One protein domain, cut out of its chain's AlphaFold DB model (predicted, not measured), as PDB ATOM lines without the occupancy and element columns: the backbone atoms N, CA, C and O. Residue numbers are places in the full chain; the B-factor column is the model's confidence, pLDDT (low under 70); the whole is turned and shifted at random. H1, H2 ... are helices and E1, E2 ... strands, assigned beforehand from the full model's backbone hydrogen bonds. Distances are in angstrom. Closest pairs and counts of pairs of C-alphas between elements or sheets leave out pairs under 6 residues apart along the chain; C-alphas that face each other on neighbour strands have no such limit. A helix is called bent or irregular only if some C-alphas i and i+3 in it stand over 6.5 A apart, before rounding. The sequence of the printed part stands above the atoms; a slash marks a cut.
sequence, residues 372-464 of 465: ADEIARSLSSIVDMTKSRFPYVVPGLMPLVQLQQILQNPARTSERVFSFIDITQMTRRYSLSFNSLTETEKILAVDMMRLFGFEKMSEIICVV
ATOM      1  N   ALA A 372      34.710 -19.345 -11.754       93.56
ATOM      2  CA  ALA A 372      33.854 -18.698 -12.736       93.56
ATOM      3  C   ALA A 372      32.762 -19.648 -13.268       93.56
ATOM      4  O   ALA A 372      31.609 -19.226 -13.396       93.56
ATOM      5  N   ASP A 373      33.078 -20.922 -13.514       95.50
ATOM      6  CA  ASP A 373      32.107 -21.938 -13.939       95.50
ATOM      7  C   ASP A 373      31.077 -22.268 -12.842       95.50
ATOM      8  O   ASP A 373      29.887 -22.449 -13.124       95.50
ATOM      9  N   GLU A 374      31.495 -22.337 -11.574       96.31
ATOM     10  CA  GLU A 374      30.582 -22.475 -10.428       96.31
ATOM     11  C   GLU A 374      29.643 -21.276 -10.293       96.31
ATOM     12  O   GLU A 374      28.422 -21.439 -10.163       96.31
ATOM     13  N   ILE A 375      30.187 -20.065 -10.391       95.38
ATOM     14  CA  ILE A 375      29.401 -18.837 -10.300       95.38
ATOM     15  C   ILE A 375      28.407 -18.750 -11.461       95.38
ATOM     16  O   ILE A 375      27.233 -18.455 -11.225       95.38
ATOM     17  N   ALA A 376      28.816 -19.070 -12.692       96.19
ATOM     18  CA  ALA A 376      27.925 -19.084 -13.851       96.19
ATOM     19  C   ALA A 376      26.750 -20.065 -13.675       96.19
ATOM     20  O   ALA A 376      25.602 -19.722 -13.975       96.19
ATOM     21  N   ARG A 377      27.002 -21.255 -13.107       95.94
ATOM     22  CA  ARG A 377      25.940 -22.211 -12.747       95.94
ATOM     23  C   ARG A 377      24.980 -21.633 -11.708       95.94
ATOM     24  O   ARG A 377      23.771 -21.750 -11.875       95.94
ATOM     25  N   SER A 378      25.486 -20.954 -10.678       94.62
ATOM     26  CA  SER A 378      24.627 -20.316  -9.665       94.62
ATOM     27  C   SER A 378      23.753 -19.190 -10.245       94.62
ATOM     28  O   SER A 378      22.586 -19.037  -9.871       94.62
ATOM     29  N   LEU A 379      24.298 -18.436 -11.207       94.38
ATOM     30  CA  LEU A 379      23.625 -17.329 -11.888       94.38
ATOM     31  C   LEU A 379      22.530 -17.788 -12.850       94.38
ATOM     32  O   LEU A 379      21.655 -16.990 -13.169       94.38
ATOM     33  N   SER A 380      22.523 -19.065 -13.246       91.25
ATOM     34  CA  SER A 380      21.531 -19.636 -14.172       91.25
ATOM     35  C   SER A 380      20.087 -19.537 -13.657       91.25
ATOM     36  O   SER A 380      19.146 -19.627 -14.437       91.25
ATOM     37  N   SER A 381      19.900 -19.311 -12.351       90.00
ATOM     38  CA  SER A 381      18.593 -19.013 -11.746       90.00
ATOM     39  C   SER A 381      18.067 -17.599 -12.050       90.00
ATOM     40  O   SER A 381      16.869 -17.352 -11.934       90.00
ATOM     41  N   ILE A 382      18.949 -16.673 -12.435       91.94
ATOM     42  CA  ILE A 382      18.657 -15.256 -12.694       91.94
ATOM     43  C   ILE A 382      18.741 -14.946 -14.197       91.94
ATOM     44  O   ILE A 382      17.906 -14.205 -14.728       91.94
ATOM     45  N   VAL A 383      19.763 -15.495 -14.860       94.12
ATOM     46  CA  VAL A 383      20.097 -15.280 -16.273       94.12
ATOM     47  C   VAL A 383      20.860 -16.486 -16.825       94.12
ATOM     48  O   VAL A 383      21.790 -16.991 -16.197       94.12
ATOM     49  N   ASP A 384      20.490 -16.940 -18.021       94.88
ATOM     50  CA  ASP A 384      21.152 -18.057 -18.702       94.88
ATOM     51  C   ASP A 384      22.554 -17.665 -19.212       94.88
ATOM     52  O   ASP A 384      22.734 -17.205 -20.343       94.88
ATOM     53  N   MET A 385      23.566 -17.854 -18.360       94.50
ATOM     54  CA  MET A 385      24.961 -17.503 -18.654       94.50
ATOM     55  C   MET A 385      25.561 -18.286 -19.826       94.50
ATOM     56  O   MET A 385      26.520 -17.804 -20.429       94.50
ATOM     57  N   THR A 386      24.985 -19.433 -20.209       94.56
ATOM     58  CA  THR A 386      25.457 -20.215 -21.369       94.56
ATOM     59  C   THR A 386      25.278 -19.467 -22.692       94.56
ATOM     60  O   THR A 386      25.934 -19.786 -23.682       94.56
ATOM     61  N   LYS A 387      24.422 -18.437 -22.698       94.62
ATOM     62  CA  LYS A 387      24.179 -17.547 -23.837       94.62
ATOM     63  C   LYS A 387      25.004 -16.258 -23.799       94.62
ATOM     64  O   LYS A 387      24.851 -15.433 -24.701       94.62
ATOM     65  N   SER A 388      25.850 -16.054 -22.782       93.75
ATOM     66  CA  SER A 388      26.776 -14.915 -22.767       93.75
ATOM     67  C   SER A 388      27.689 -14.977 -23.986       93.75
ATOM     68  O   SER A 388      28.152 -16.042 -24.398       93.75
ATOM     69  N   ARG A 389      27.965 -13.813 -24.574       94.12
ATOM     70  CA  ARG A 389      28.795 -13.719 -25.782       94.12
ATOM     71  C   ARG A 389      30.284 -13.848 -25.491       94.12
ATOM     72  O   ARG A 389      31.081 -13.928 -26.422       94.12
ATOM     73  N   PHE A 390      30.667 -13.855 -24.218       94.00
ATOM     74  CA  PHE A 390      32.056 -13.845 -23.786       94.00
ATOM     75  C   PHE A 390      32.392 -15.074 -22.953       94.00
ATOM     76  O   PHE A 390      31.558 -15.526 -22.165       94.00
ATOM     77  N   PRO A 391      33.654 -15.534 -22.991       94.88
ATOM     78  CA  PRO A 391      34.160 -16.409 -21.946       94.88
ATOM     79  C   PRO A 391      33.946 -15.793 -20.557       94.88
ATOM     80  O   PRO A 391      33.939 -14.569 -20.384       94.88
ATOM     81  N   TYR A 392      33.810 -16.635 -19.539       94.69
ATOM     82  CA  TYR A 392      33.603 -16.180 -18.162       94.69
ATOM     83  C   TYR A 392      34.819 -15.458 -17.571       94.69
ATOM     84  O   TYR A 392      34.666 -14.569 -16.735       94.69
ATOM     85  N   VAL A 393      36.013 -15.764 -18.083       92.88
ATOM     86  CA  VAL A 393      37.277 -15.137 -17.688       92.88
ATOM     87  C   VAL A 393      37.914 -14.456 -18.898       92.88
ATOM     88  O   VAL A 393      38.343 -15.124 -19.846       92.88
ATOM     89  N   VAL A 394      37.963 -13.122 -18.868       91.50
ATOM     90  CA  VAL A 394      38.606 -12.260 -19.872       91.50
ATOM     91  C   VAL A 394      39.237 -11.064 -19.142       91.50
ATOM     92  O   VAL A 394      38.543 -10.441 -18.334       91.50
ATOM     93  N   PRO A 395      40.514 -10.719 -19.390       86.69
ATOM     94  CA  PRO A 395      41.145  -9.570 -18.748       86.69
ATOM     95  C   PRO A 395      40.453  -8.238 -19.052       86.69
ATOM     96  O   PRO A 395      40.087  -7.958 -20.196       86.69
ATOM     97  N   GLY A 396      40.290  -7.409 -18.018       83.94
ATOM     98  CA  GLY A 396      39.621  -6.110 -18.110       83.94
ATOM     99  C   GLY A 396      38.109  -6.182 -18.350       83.94
ATOM    100  O   GLY A 396      37.536  -5.195 -18.806       83.94
ATOM    101  N   LEU A 397      37.477  -7.340 -18.117       89.25
ATOM    102  CA  LEU A 397      36.029  -7.462 -17.930       89.25
ATOM    103  C   LEU A 397      35.729  -7.657 -16.441       89.25
ATOM    104  O   LEU A 397      36.525  -8.257 -15.717       89.25
ATOM    105  N   MET A 398      34.542  -7.230 -16.008       89.25
ATOM    106  CA  MET A 398      34.045  -7.494 -14.659       89.25
ATOM    107  C   MET A 398      34.083  -9.005 -14.362       89.25
ATOM    108  O   MET A 398      33.464  -9.790 -15.102       89.25
ATOM    109  N   PRO A 399      34.753  -9.429 -13.276       88.94
ATOM    110  CA  PRO A 399      34.736 -10.814 -12.828       88.94
ATOM    111  C   PRO A 399      33.318 -11.288 -12.490       88.94
ATOM    112  O   PRO A 399      32.511 -10.531 -11.942       88.94
ATOM    113  N   LEU A 400      33.012 -12.565 -12.749       90.00
ATOM    114  CA  LEU A 400      31.674 -13.105 -12.481       90.00
ATOM    115  C   LEU A 400      31.275 -13.047 -11.003       90.00
ATOM    116  O   LEU A 400      30.094 -12.890 -10.715       90.00
ATOM    117  N   VAL A 401      32.230 -13.110 -10.070       87.88
ATOM    118  CA  VAL A 401      31.947 -12.953  -8.631       87.88
ATOM    119  C   VAL A 401      31.338 -11.586  -8.320       87.88
ATOM    120  O   VAL A 401      30.369 -11.486  -7.572       87.88
ATOM    121  N   GLN A 402      31.842 -10.527  -8.953       88.12
ATOM    122  CA  GLN A 402      31.308  -9.181  -8.776       88.12
ATOM    123  C   GLN A 402      29.927  -9.055  -9.430       88.12
ATOM    124  O   GLN A 402      29.011  -8.487  -8.835       88.12
ATOM    125  N   LEU A 403      29.745  -9.640 -10.621       90.00
ATOM    126  CA  LEU A 403      28.439  -9.706 -11.278       90.00
ATOM    127  C   LEU A 403      27.408 -10.445 -10.408       90.00
ATOM    128  O   LEU A 403      26.283  -9.976 -10.257       90.00
ATOM    129  N   GLN A 404      27.795 -11.568  -9.802       91.06
ATOM    130  CA  GLN A 404      26.950 -12.346  -8.900       91.06
ATOM    131  C   GLN A 404      26.497 -11.512  -7.702       91.06
ATOM    132  O   GLN A 404      25.299 -11.445  -7.435       91.06
ATOM    133  N   GLN A 405      27.422 -10.812  -7.041       89.50
ATOM    134  CA  GLN A 405      27.104  -9.916  -5.925       89.50
ATOM    135  C   GLN A 405      26.117  -8.809  -6.319       89.50
ATOM    136  O   GLN A 405      25.273  -8.416  -5.513       89.50
ATOM    137  N   ILE A 406      26.212  -8.296  -7.550       89.44
ATOM    138  CA  ILE A 406      25.284  -7.285  -8.069       89.44
ATOM    139  C   ILE A 406      23.903  -7.899  -8.309       89.44
ATOM    140  O   ILE A 406      22.914  -7.382  -7.796       89.44
ATOM    141  N   LEU A 407      23.826  -8.998  -9.063       90.31
ATOM    142  CA  LEU A 407      22.554  -9.592  -9.487       90.31
ATOM    143  C   LEU A 407      21.786 -10.267  -8.344       90.31
ATOM    144  O   LEU A 407      20.558 -10.283  -8.358       90.31
ATOM    145  N   GLN A 408      22.484 -10.787  -7.333       88.25
ATOM    146  CA  GLN A 408      21.869 -11.378  -6.140       88.25
ATOM    147  C   GLN A 408      21.422 -10.338  -5.103       88.25
ATOM    148  O   GLN A 408      20.852 -10.714  -4.081       88.25
ATOM    149  N   ASN A 409      21.646  -9.042  -5.350       86.31
ATOM    150  CA  ASN A 409      21.161  -7.956  -4.505       86.31
ATOM    151  C   ASN A 409      20.049  -7.166  -5.229       86.31
ATOM    152  O   ASN A 409      20.339  -6.200  -5.946       86.31
ATOM    153  N   PRO A 410      18.764  -7.531  -5.033       74.44
ATOM    154  CA  PRO A 410      17.647  -6.905  -5.733       74.44
ATOM    155  C   PRO A 410      17.591  -5.389  -5.560       74.44
ATOM    156  O   PRO A 410      17.359  -4.701  -6.551       74.44
ATOM    157  N   ALA A 411      17.882  -4.874  -4.357       78.56
ATOM    158  CA  ALA A 411      17.871  -3.439  -4.063       78.56
ATOM    159  C   ALA A 411      18.843  -2.664  -4.965       78.56
ATOM    160  O   ALA A 411      18.514  -1.599  -5.481       78.56
ATOM    161  N   ARG A 412      20.019  -3.243  -5.236       76.69
ATOM    162  CA  ARG A 412      21.019  -2.635  -6.117       76.69
ATOM    163  C   ARG A 412      20.553  -2.595  -7.573       76.69
ATOM    164  O   ARG A 412      20.788  -1.613  -8.271       76.69
ATOM    165  N   THR A 413      19.885  -3.648  -8.040       76.81
ATOM    166  CA  THR A 413      19.406  -3.743  -9.433       76.81
ATOM    167  C   THR A 413      18.096  -2.998  -9.706       76.81
ATOM    168  O   THR A 413      17.808  -2.712 -10.866       76.81
ATOM    169  N   SER A 414      17.307  -2.680  -8.673       72.50
ATOM    170  CA  SER A 414      16.016  -1.980  -8.784       72.50
ATOM    171  C   SER A 414      16.116  -0.456  -8.873       72.50
ATOM    172  O   SER A 414      15.113   0.214  -9.098       72.50
ATOM    173  N   GLU A 415      17.307   0.104  -8.674       73.31
ATOM    174  CA  GLU A 415      17.550   1.550  -8.760       73.31
ATOM    175  C   GLU A 415      18.237   1.951 -10.070       73.31
ATOM    176  O   GLU A 415      18.541   3.125 -10.292       73.31
ATOM    177  N   ARG A 416      18.505   0.981 -10.957       83.06
ATOM    178  CA  ARG A 416      19.268   1.221 -12.180       83.06
ATOM    179  C   ARG A 416      18.389   1.159 -13.420       83.06
ATOM    180  O   ARG A 416      17.614   0.228 -13.619       83.06
ATOM    181  N   VAL A 417      18.553   2.168 -14.272       85.75
ATOM    182  CA  VAL A 417      17.864   2.255 -15.559       85.75
ATOM    183  C   VAL A 417      18.622   1.437 -16.597       85.75
ATOM    184  O   VAL A 417      19.794   1.700 -16.856       85.75
ATOM    185  N   PHE A 418      17.924   0.507 -17.236       89.56
ATOM    186  CA  PHE A 418      18.376  -0.193 -18.432       89.56
ATOM    187  C   PHE A 418      17.602   0.345 -19.635       89.56
ATOM    188  O   PHE A 418      16.370   0.321 -19.641       89.56
ATOM    189  N   SER A 419      18.318   0.856 -20.636       91.88
ATOM    190  CA  SER A 419      17.722   1.452 -21.836       91.88
ATOM    191  C   SER A 419      17.990   0.590 -23.061       91.88
ATOM    192  O   SER A 419      19.145   0.268 -23.343       91.88
ATOM    193  N   PHE A 420      16.936   0.294 -23.820       92.06
ATOM    194  CA  PHE A 420      17.006  -0.499 -25.041       92.06
ATOM    195  C   PHE A 420      16.327   0.212 -26.217       92.06
ATOM    196  O   PHE A 420      15.307   0.888 -26.049       92.06
ATOM    197  N   ILE A 421      16.892   0.056 -27.410       89.69
ATOM    198  CA  ILE A 421      16.242   0.376 -28.686       89.69
ATOM    199  C   ILE A 421      16.007  -0.947 -29.401       89.69
ATOM    200  O   ILE A 421      16.974  -1.609 -29.771       89.69
ATOM    201  N   ASP A 422      14.743  -1.314 -29.585       85.12
ATOM    202  CA  ASP A 422      14.347  -2.449 -30.414       85.12
ATOM    203  C   ASP A 422      14.141  -1.948 -31.840       85.12
ATOM    204  O   ASP A 422      13.182  -1.223 -32.134       85.12
ATOM    205  N   ILE A 423      15.069  -2.306 -32.726       83.19
ATOM    206  CA  ILE A 423      15.010  -1.859 -34.118       83.19
ATOM    207  C   ILE A 423      14.004  -2.651 -34.950       83.19
ATOM    208  O   ILE A 423      13.600  -2.168 -35.999       83.19
ATOM    209  N   THR A 424      13.567  -3.834 -34.517       80.88
ATOM    210  CA  THR A 424      12.535  -4.583 -35.251       80.88
ATOM    211  C   THR A 424      11.162  -3.973 -35.038       80.88
ATOM    212  O   THR A 424      10.358  -3.897 -35.966       80.88
ATOM    213  N   GLN A 425      10.917  -3.472 -33.830       80.25
ATOM    214  CA  GLN A 425       9.666  -2.819 -33.465       80.25
ATOM    215  C   GLN A 425       9.722  -1.298 -33.646       80.25
ATOM    216  O   GLN A 425       8.691  -0.636 -33.537       80.25
ATOM    217  N   MET A 426      10.907  -0.735 -33.909       80.94
ATOM    218  CA  MET A 426      11.164   0.710 -33.930       80.94
ATOM    219  C   MET A 426      10.715   1.398 -32.630       80.94
ATOM    220  O   MET A 426      10.227   2.531 -32.641       80.94
ATOM    221  N   THR A 427      10.868   0.710 -31.493       82.44
ATOM    222  CA  THR A 427      10.464   1.215 -30.176       82.44
ATOM    223  C   THR A 427      11.662   1.425 -29.259       82.44
ATOM    224  O   THR A 427      12.676   0.729 -29.319       82.44
ATOM    225  N   ARG A 428      11.545   2.417 -28.370       83.50
ATOM    226  CA  ARG A 428      12.481   2.617 -27.264       83.50
ATOM    227  C   ARG A 428      11.837   2.113 -25.985       83.50
ATOM    228  O   ARG A 428      10.740   2.543 -25.634       83.50
ATOM    229  N   ARG A 429      12.554   1.257 -25.263       83.62
ATOM    230  CA  ARG A 429      12.110   0.682 -23.996       83.62
ATOM    231  C   ARG A 429      13.089   1.053 -22.895       83.62
ATOM    232  O   ARG A 429      14.297   1.121 -23.112       83.62
ATOM    233  N   TYR A 430      12.568   1.302 -21.705       83.44
ATOM    234  CA  TYR A 430      13.374   1.466 -20.506       83.44
ATOM    235  C   TYR A 430      12.805   0.588 -19.405       83.44
ATOM    236  O   TYR A 430      11.594   0.384 -19.310       83.44
ATOM    237  N   SER A 431      13.694   0.070 -18.576       80.62
ATOM    238  CA  SER A 431      13.343  -0.697 -17.398       80.62
ATOM    239  C   SER A 431      14.102  -0.159 -16.195       80.62
ATOM    240  O   SER A 431      15.273   0.195 -16.301       80.62
ATOM    241  N   LEU A 432      13.420  -0.100 -15.054       77.25
ATOM    242  CA  LEU A 432      13.998   0.277 -13.764       77.25
ATOM    243  C   LEU A 432      14.452  -0.947 -12.953       77.25
ATOM    244  O   LEU A 432      14.874  -0.806 -11.815       77.25
ATOM    245  N   SER A 433      14.315  -2.163 -13.493       82.06
ATOM    246  CA  SER A 433      14.667  -3.385 -12.772       82.06
ATOM    247  C   SER A 433      15.144  -4.478 -13.712       82.06
ATOM    248  O   SER A 433      14.421  -4.886 -14.625       82.06
ATOM    249  N   PHE A 434      16.315  -5.037 -13.407       87.38
ATOM    250  CA  PHE A 434      16.889  -6.167 -14.139       87.38
ATOM    251  C   PHE A 434      15.920  -7.359 -14.265       87.38
ATOM    252  O   PHE A 434      15.835  -7.990 -15.314       87.38
ATOM    253  N   ASN A 435      15.120  -7.635 -13.232       86.19
ATOM    254  CA  ASN A 435      14.197  -8.774 -13.224       86.19
ATOM    255  C   ASN A 435      13.015  -8.625 -14.192       86.19
ATOM    256  O   ASN A 435      12.378  -9.619 -14.527       86.19
ATOM    257  N   SER A 436      12.723  -7.405 -14.646       87.75
ATOM    258  CA  SER A 436      11.663  -7.139 -15.630       87.75
ATOM    259  C   SER A 436      12.145  -7.196 -17.085       87.75
ATOM    260  O   SER A 436      11.361  -6.989 -18.016       87.75
ATOM    261  N   LEU A 437      13.442  -7.435 -17.291       90.81
ATOM    262  CA  LEU A 437      14.025  -7.616 -18.612       90.81
ATOM    263  C   LEU A 437      13.644  -8.986 -19.177       90.81
ATOM    264  O   LEU A 437      13.537  -9.971 -18.445       90.81
ATOM    265  N   THR A 438      13.473  -9.051 -20.496       91.19
ATOM    266  CA  THR A 438      13.407 -10.330 -21.213       91.19
ATOM    267  C   THR A 438      14.746 -11.059 -21.101       91.19
ATOM    268  O   THR A 438      15.778 -10.438 -20.850       91.19
ATOM    269  N   GLU A 439      14.771 -12.372 -21.331       91.44
ATOM    270  CA  GLU A 439      16.026 -13.137 -21.259       91.44
ATOM    271  C   GLU A 439      17.107 -12.596 -22.211       91.44
ATOM    272  O   GLU A 439      18.258 -12.444 -21.811       91.44
ATOM    273  N   THR A 440      16.743 -12.203 -23.436       90.75
ATOM    274  CA  THR A 440      17.678 -11.589 -24.395       90.75
ATOM    275  C   THR A 440      18.285 -10.288 -23.860       90.75
ATOM    276  O   THR A 440      19.494 -10.072 -23.966       90.75
ATOM    277  N   GLU A 441      17.466  -9.427 -23.255       93.12
ATOM    278  CA  GLU A 441      17.924  -8.168 -22.665       93.12
ATOM    279  C   GLU A 441      18.752  -8.393 -21.403       93.12
ATOM    280  O   GLU A 441      19.726  -7.674 -21.203       93.12
ATOM    281  N   LYS A 442      18.420  -9.392 -20.575       94.12
ATOM    282  CA  LYS A 442      19.242  -9.775 -19.418       94.12
ATOM    283  C   LYS A 442      20.634 -10.204 -19.856       94.12
ATOM    284  O   LYS A 442      21.611  -9.718 -19.295       94.12
ATOM    285  N   ILE A 443      20.732 -11.069 -20.870       94.94
ATOM    286  CA  ILE A 443      22.017 -11.530 -21.414       94.94
ATOM    287  C   ILE A 443      22.822 -10.336 -21.932       94.94
ATOM    288  O   ILE A 443      23.994 -10.185 -21.593       94.94
ATOM    289  N   LEU A 444      22.195  -9.449 -22.712       95.25
ATOM    290  CA  LEU A 444      22.867  -8.254 -23.219       95.25
ATOM    291  C   LEU A 444      23.297  -7.307 -22.092       95.25
ATOM    292  O   LEU A 444      24.419  -6.814 -22.102       95.25
ATOM    293  N   ALA A 445      22.434  -7.070 -21.107       94.50
ATOM    294  CA  ALA A 445      22.747  -6.228 -19.964       94.50
ATOM    295  C   ALA A 445      23.912  -6.809 -19.151       94.50
ATOM    296  O   ALA A 445      24.783  -6.053 -18.740       94.50
ATOM    297  N   VAL A 446      23.971  -8.131 -18.963       95.31
ATOM    298  CA  VAL A 446      25.106  -8.819 -18.327       95.31
ATOM    299  C   VAL A 446      26.390  -8.628 -19.126       95.31
ATOM    300  O   VAL A 446      27.401  -8.228 -18.552       95.31
ATOM    301  N   ASP A 447      26.359  -8.868 -20.436       96.00
ATOM    302  CA  ASP A 447      27.518  -8.675 -21.309       96.00
ATOM    303  C   ASP A 447      28.023  -7.216 -21.227       96.00
ATOM    304  O   ASP A 447      29.217  -6.981 -21.046       96.00
ATOM    305  N   MET A 448      27.120  -6.232 -21.260       95.12
ATOM    306  CA  MET A 448      27.457  -4.806 -21.151       95.12
ATOM    307  C   MET A 448      27.960  -4.407 -19.758       95.12
ATOM    308  O   MET A 448      28.933  -3.664 -19.653       95.12
ATOM    309  N   MET A 449      27.362  -4.934 -18.684       93.19
ATOM    310  CA  MET A 449      27.852  -4.744 -17.313       93.19
ATOM    311  C   MET A 449      29.273  -5.278 -17.165       93.19
ATOM    312  O   MET A 449      30.099  -4.646 -16.508       93.19
ATOM    313  N   ARG A 450      29.570  -6.421 -17.795       93.56
ATOM    314  CA  ARG A 450      30.915  -6.991 -17.783       93.56
ATOM    315  C   ARG A 450      31.921  -6.146 -18.552       93.56
ATOM    316  O   ARG A 450      33.069  -6.089 -18.130       93.56
ATOM    317  N   LEU A 451      31.511  -5.479 -19.628       92.50
ATOM    318  CA  LEU A 451      32.389  -4.611 -20.418       92.50
ATOM    319  C   LEU A 451      32.632  -3.231 -19.795       92.50
ATOM    320  O   LEU A 451      33.749  -2.730 -19.878       92.50
ATOM    321  N   PHE A 452      31.596  -2.604 -19.233       89.56
ATOM    322  CA  PHE A 452      31.619  -1.175 -18.879       89.56
ATOM    323  C   PHE A 452      31.398  -0.894 -17.394       89.56
ATOM    324  O   PHE A 452      31.519   0.250 -16.954       89.56
ATOM    325  N   GLY A 453      31.065  -1.918 -16.612       88.88
ATOM    326  CA  GLY A 453      30.689  -1.763 -15.217       88.88
ATOM    327  C   GLY A 453      29.198  -1.482 -15.027       88.88
ATOM    328  O   GLY A 453      28.516  -0.900 -15.871       88.88
ATOM    329  N   PHE A 454      28.682  -1.868 -13.861       87.88
ATOM    330  CA  PHE A 454      27.266  -1.714 -13.519       87.88
ATOM    331  C   PHE A 454      26.818  -0.251 -13.433       87.88
ATOM    332  O   PHE A 454      25.751   0.106 -13.929       87.88
ATOM    333  N   GLU A 455      27.654   0.614 -12.861       85.56
ATOM    334  CA  GLU A 455      27.323   2.031 -12.663       85.56
ATOM    335  C   GLU A 455      27.136   2.782 -13.991       85.56
ATOM    336  O   GLU A 455      26.382   3.751 -14.063       85.56
ATOM    337  N   LYS A 456      27.779   2.312 -15.068       87.06
ATOM    338  CA  LYS A 456      27.710   2.925 -16.398       87.06
ATOM    339  C   LYS A 456      26.496   2.509 -17.213       87.06
ATOM    340  O   LYS A 456      26.201   3.155 -18.215       87.06
ATOM    341  N   MET A 457      25.729   1.520 -16.756       88.31
ATOM    342  CA  MET A 457      24.551   1.049 -17.488       88.31
ATOM    343  C   MET A 457      23.489   2.132 -17.691       88.31
ATOM    344  O   MET A 457      22.826   2.131 -18.722       88.31
ATOM    345  N   SER A 458      23.366   3.105 -16.781       87.31
ATOM    346  CA  SER A 458      22.429   4.226 -16.956       87.31
ATOM    347  C   SER A 458      22.865   5.254 -18.008       87.31
ATOM    348  O   SER A 458      22.049   6.074 -18.422       87.31
ATOM    349  N   GLU A 459      24.133   5.241 -18.432       88.94
ATOM    350  CA  GLU A 459      24.658   6.106 -19.501       88.94
ATOM    351  C   GLU A 459      24.538   5.450 -20.891       88.94
ATOM    352  O   GLU A 459      24.681   6.137 -21.905       88.94
ATOM    353  N   ILE A 460      24.278   4.136 -20.942       92.44
ATOM    354  CA  ILE A 460      24.294   3.321 -22.158       92.44
ATOM    355  C   ILE A 460      22.869   3.024 -22.630       92.44
ATOM    356  O   ILE A 460      21.999   2.611 -21.863       92.44
ATOM    357  N   ILE A 461      22.649   3.169 -23.933       94.44
ATOM    358  CA  ILE A 461      21.470   2.656 -24.625       94.44
ATOM    359  C   ILE A 461      21.903   1.475 -25.489       94.44
ATOM    360  O   ILE A 461      22.712   1.630 -26.403       94.44
ATOM    361  N   CYS A 462      21.352   0.302 -25.199       94.69
ATOM    362  CA  CYS A 462      21.660  -0.930 -25.909       94.69
ATOM    363  C   CYS A 462      20.712  -1.120 -27.097       94.69
ATOM    364  O   CYS A 462      19.496  -1.074 -26.937       94.69
ATOM    365  N   VAL A 463      21.244  -1.372 -28.286       91.31
ATOM    366  CA  VAL A 463      20.430  -1.722 -29.453       91.31
ATOM    367  C   VAL A 463      20.217  -3.235 -29.486       91.31
ATOM    368  O   VAL A 463      21.186  -3.999 -29.445       91.31
ATOM    369  N   VAL A 464      18.953  -3.655 -29.546       86.75
ATOM    370  CA  VAL A 464      18.518  -5.056 -29.641       86.75
ATOM    371  C   VAL A 464      17.820  -5.311 -30.976       86.75
ATOM    372  O   VAL A 464      17.212  -4.404 -31.551       86.75
TER     373      VAL A 464
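Overview. This is residues 372 to 464 of the 465 residues of the protein "Arginyltransferase" of Candida tenuis (strain ATCC 10573 / BCRC 21748 / CBS 615 / JCM 9827 / NBRC 10315 / NRRL Y-1498 / VKM Y-70) (UniProt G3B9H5). A small sheet of three strands makes one end of the domain, the long helix H4 crosses one face of it near the middle, and H1 and H2, side by side, make the other end with the long unnamed stretch of residues 380 to 399. H3 makes a corner with H2 on the way to the sheet, and H5 turns the chain from H4 back into the last strand, E3. The printed part has 93 residues with five named helices and three named strands, in the order H1 H2 H3 E1 E2 H4 H5 E3. The sheet runs E2 E1 E3 and is mixed, and the class is mixed, helices and strands. The whole is compact, with a radius of gyration of the C-alphas of 12.6 A and spans of 38 by 26 by 24 A.

Arrangement. H1, residues 372 to 379, touches H2, residues 400 to 407, at a shallow tilt of 16 degrees, the same way; their closest C-alphas, of Ala 372 and Leu 400, are 6.0 A apart. H3, residues 410 to 413, touches H2 only at the corner and only just, with 3 pairs of C-alphas within 8 A, the closest being Ile 406 and Arg 412 at 6.6 A. E1, residues 418 to 422, and E2, residues 427 to 431, form an antiparallel hairpin at 161 degrees, with N 420 and O 429 at 2.9 A, within hydrogen-bond range. E3, residues 460 to 464, is the parallel neighbour of E1 at 35 degrees, with N 462 and O 419 at 2.9 A. H4, residues 439 to 452, is on the sheet at a height of 9.5 A, two layers with the helix on one face. It lies over E1 and E3, slantwise to the strands at 59 degrees to E1 on the local plane, only just short of across. With residues 446 to 450 alone H4 only just touches H2, with 3 pairs of C-alphas within 8 A, the closest being Leu 403 and Arg 450 at 7.5 A; the tilt is steep, 58 degrees, opposite ways. H5, residues 454 to 459, touches residues 445 to 449 of H4, about perpendicular at 79 degrees, with the C-alphas of Met 449 and Met 457 closest at 6.7 A. H5 only grazes the sheet, with residues 457 to 459. H1 and the sheet's strands are apart. In H1, H2 and H4 every O i to N i+4 pair is within hydrogen-bond range; H3 is too short for such a pair, and H5 has 0 of 2, with 2 of 3 O i to N i+3 pairs within range.

Along the chain. H1 begins at C-alpha 372, (33.854, -18.698, -12.736), and is 10.4 A long; H2 is 10.2 A and H3 5.2 A. E1 is 12.8 A and E2 13.2 A. H4 runs 19.8 A from C-alpha 439 at (16.026, -13.137, -21.259). H5, 10.2 A, is irregular, but only just: C-alphas 455 and 458 are 6.9 A apart. E3, 12.6 A, ends at C-alpha 464, (18.518, -5.056, -29.641).

Size, cuts and confidence. The two C-alphas farthest apart, of Glu 374 and Met 426, are 38.3 A apart. The printed part has no cut. The link from H1 to H2, 20 residues, is long. The mean pLDDT of the printed part is 89.1, and no printed residue is under 70.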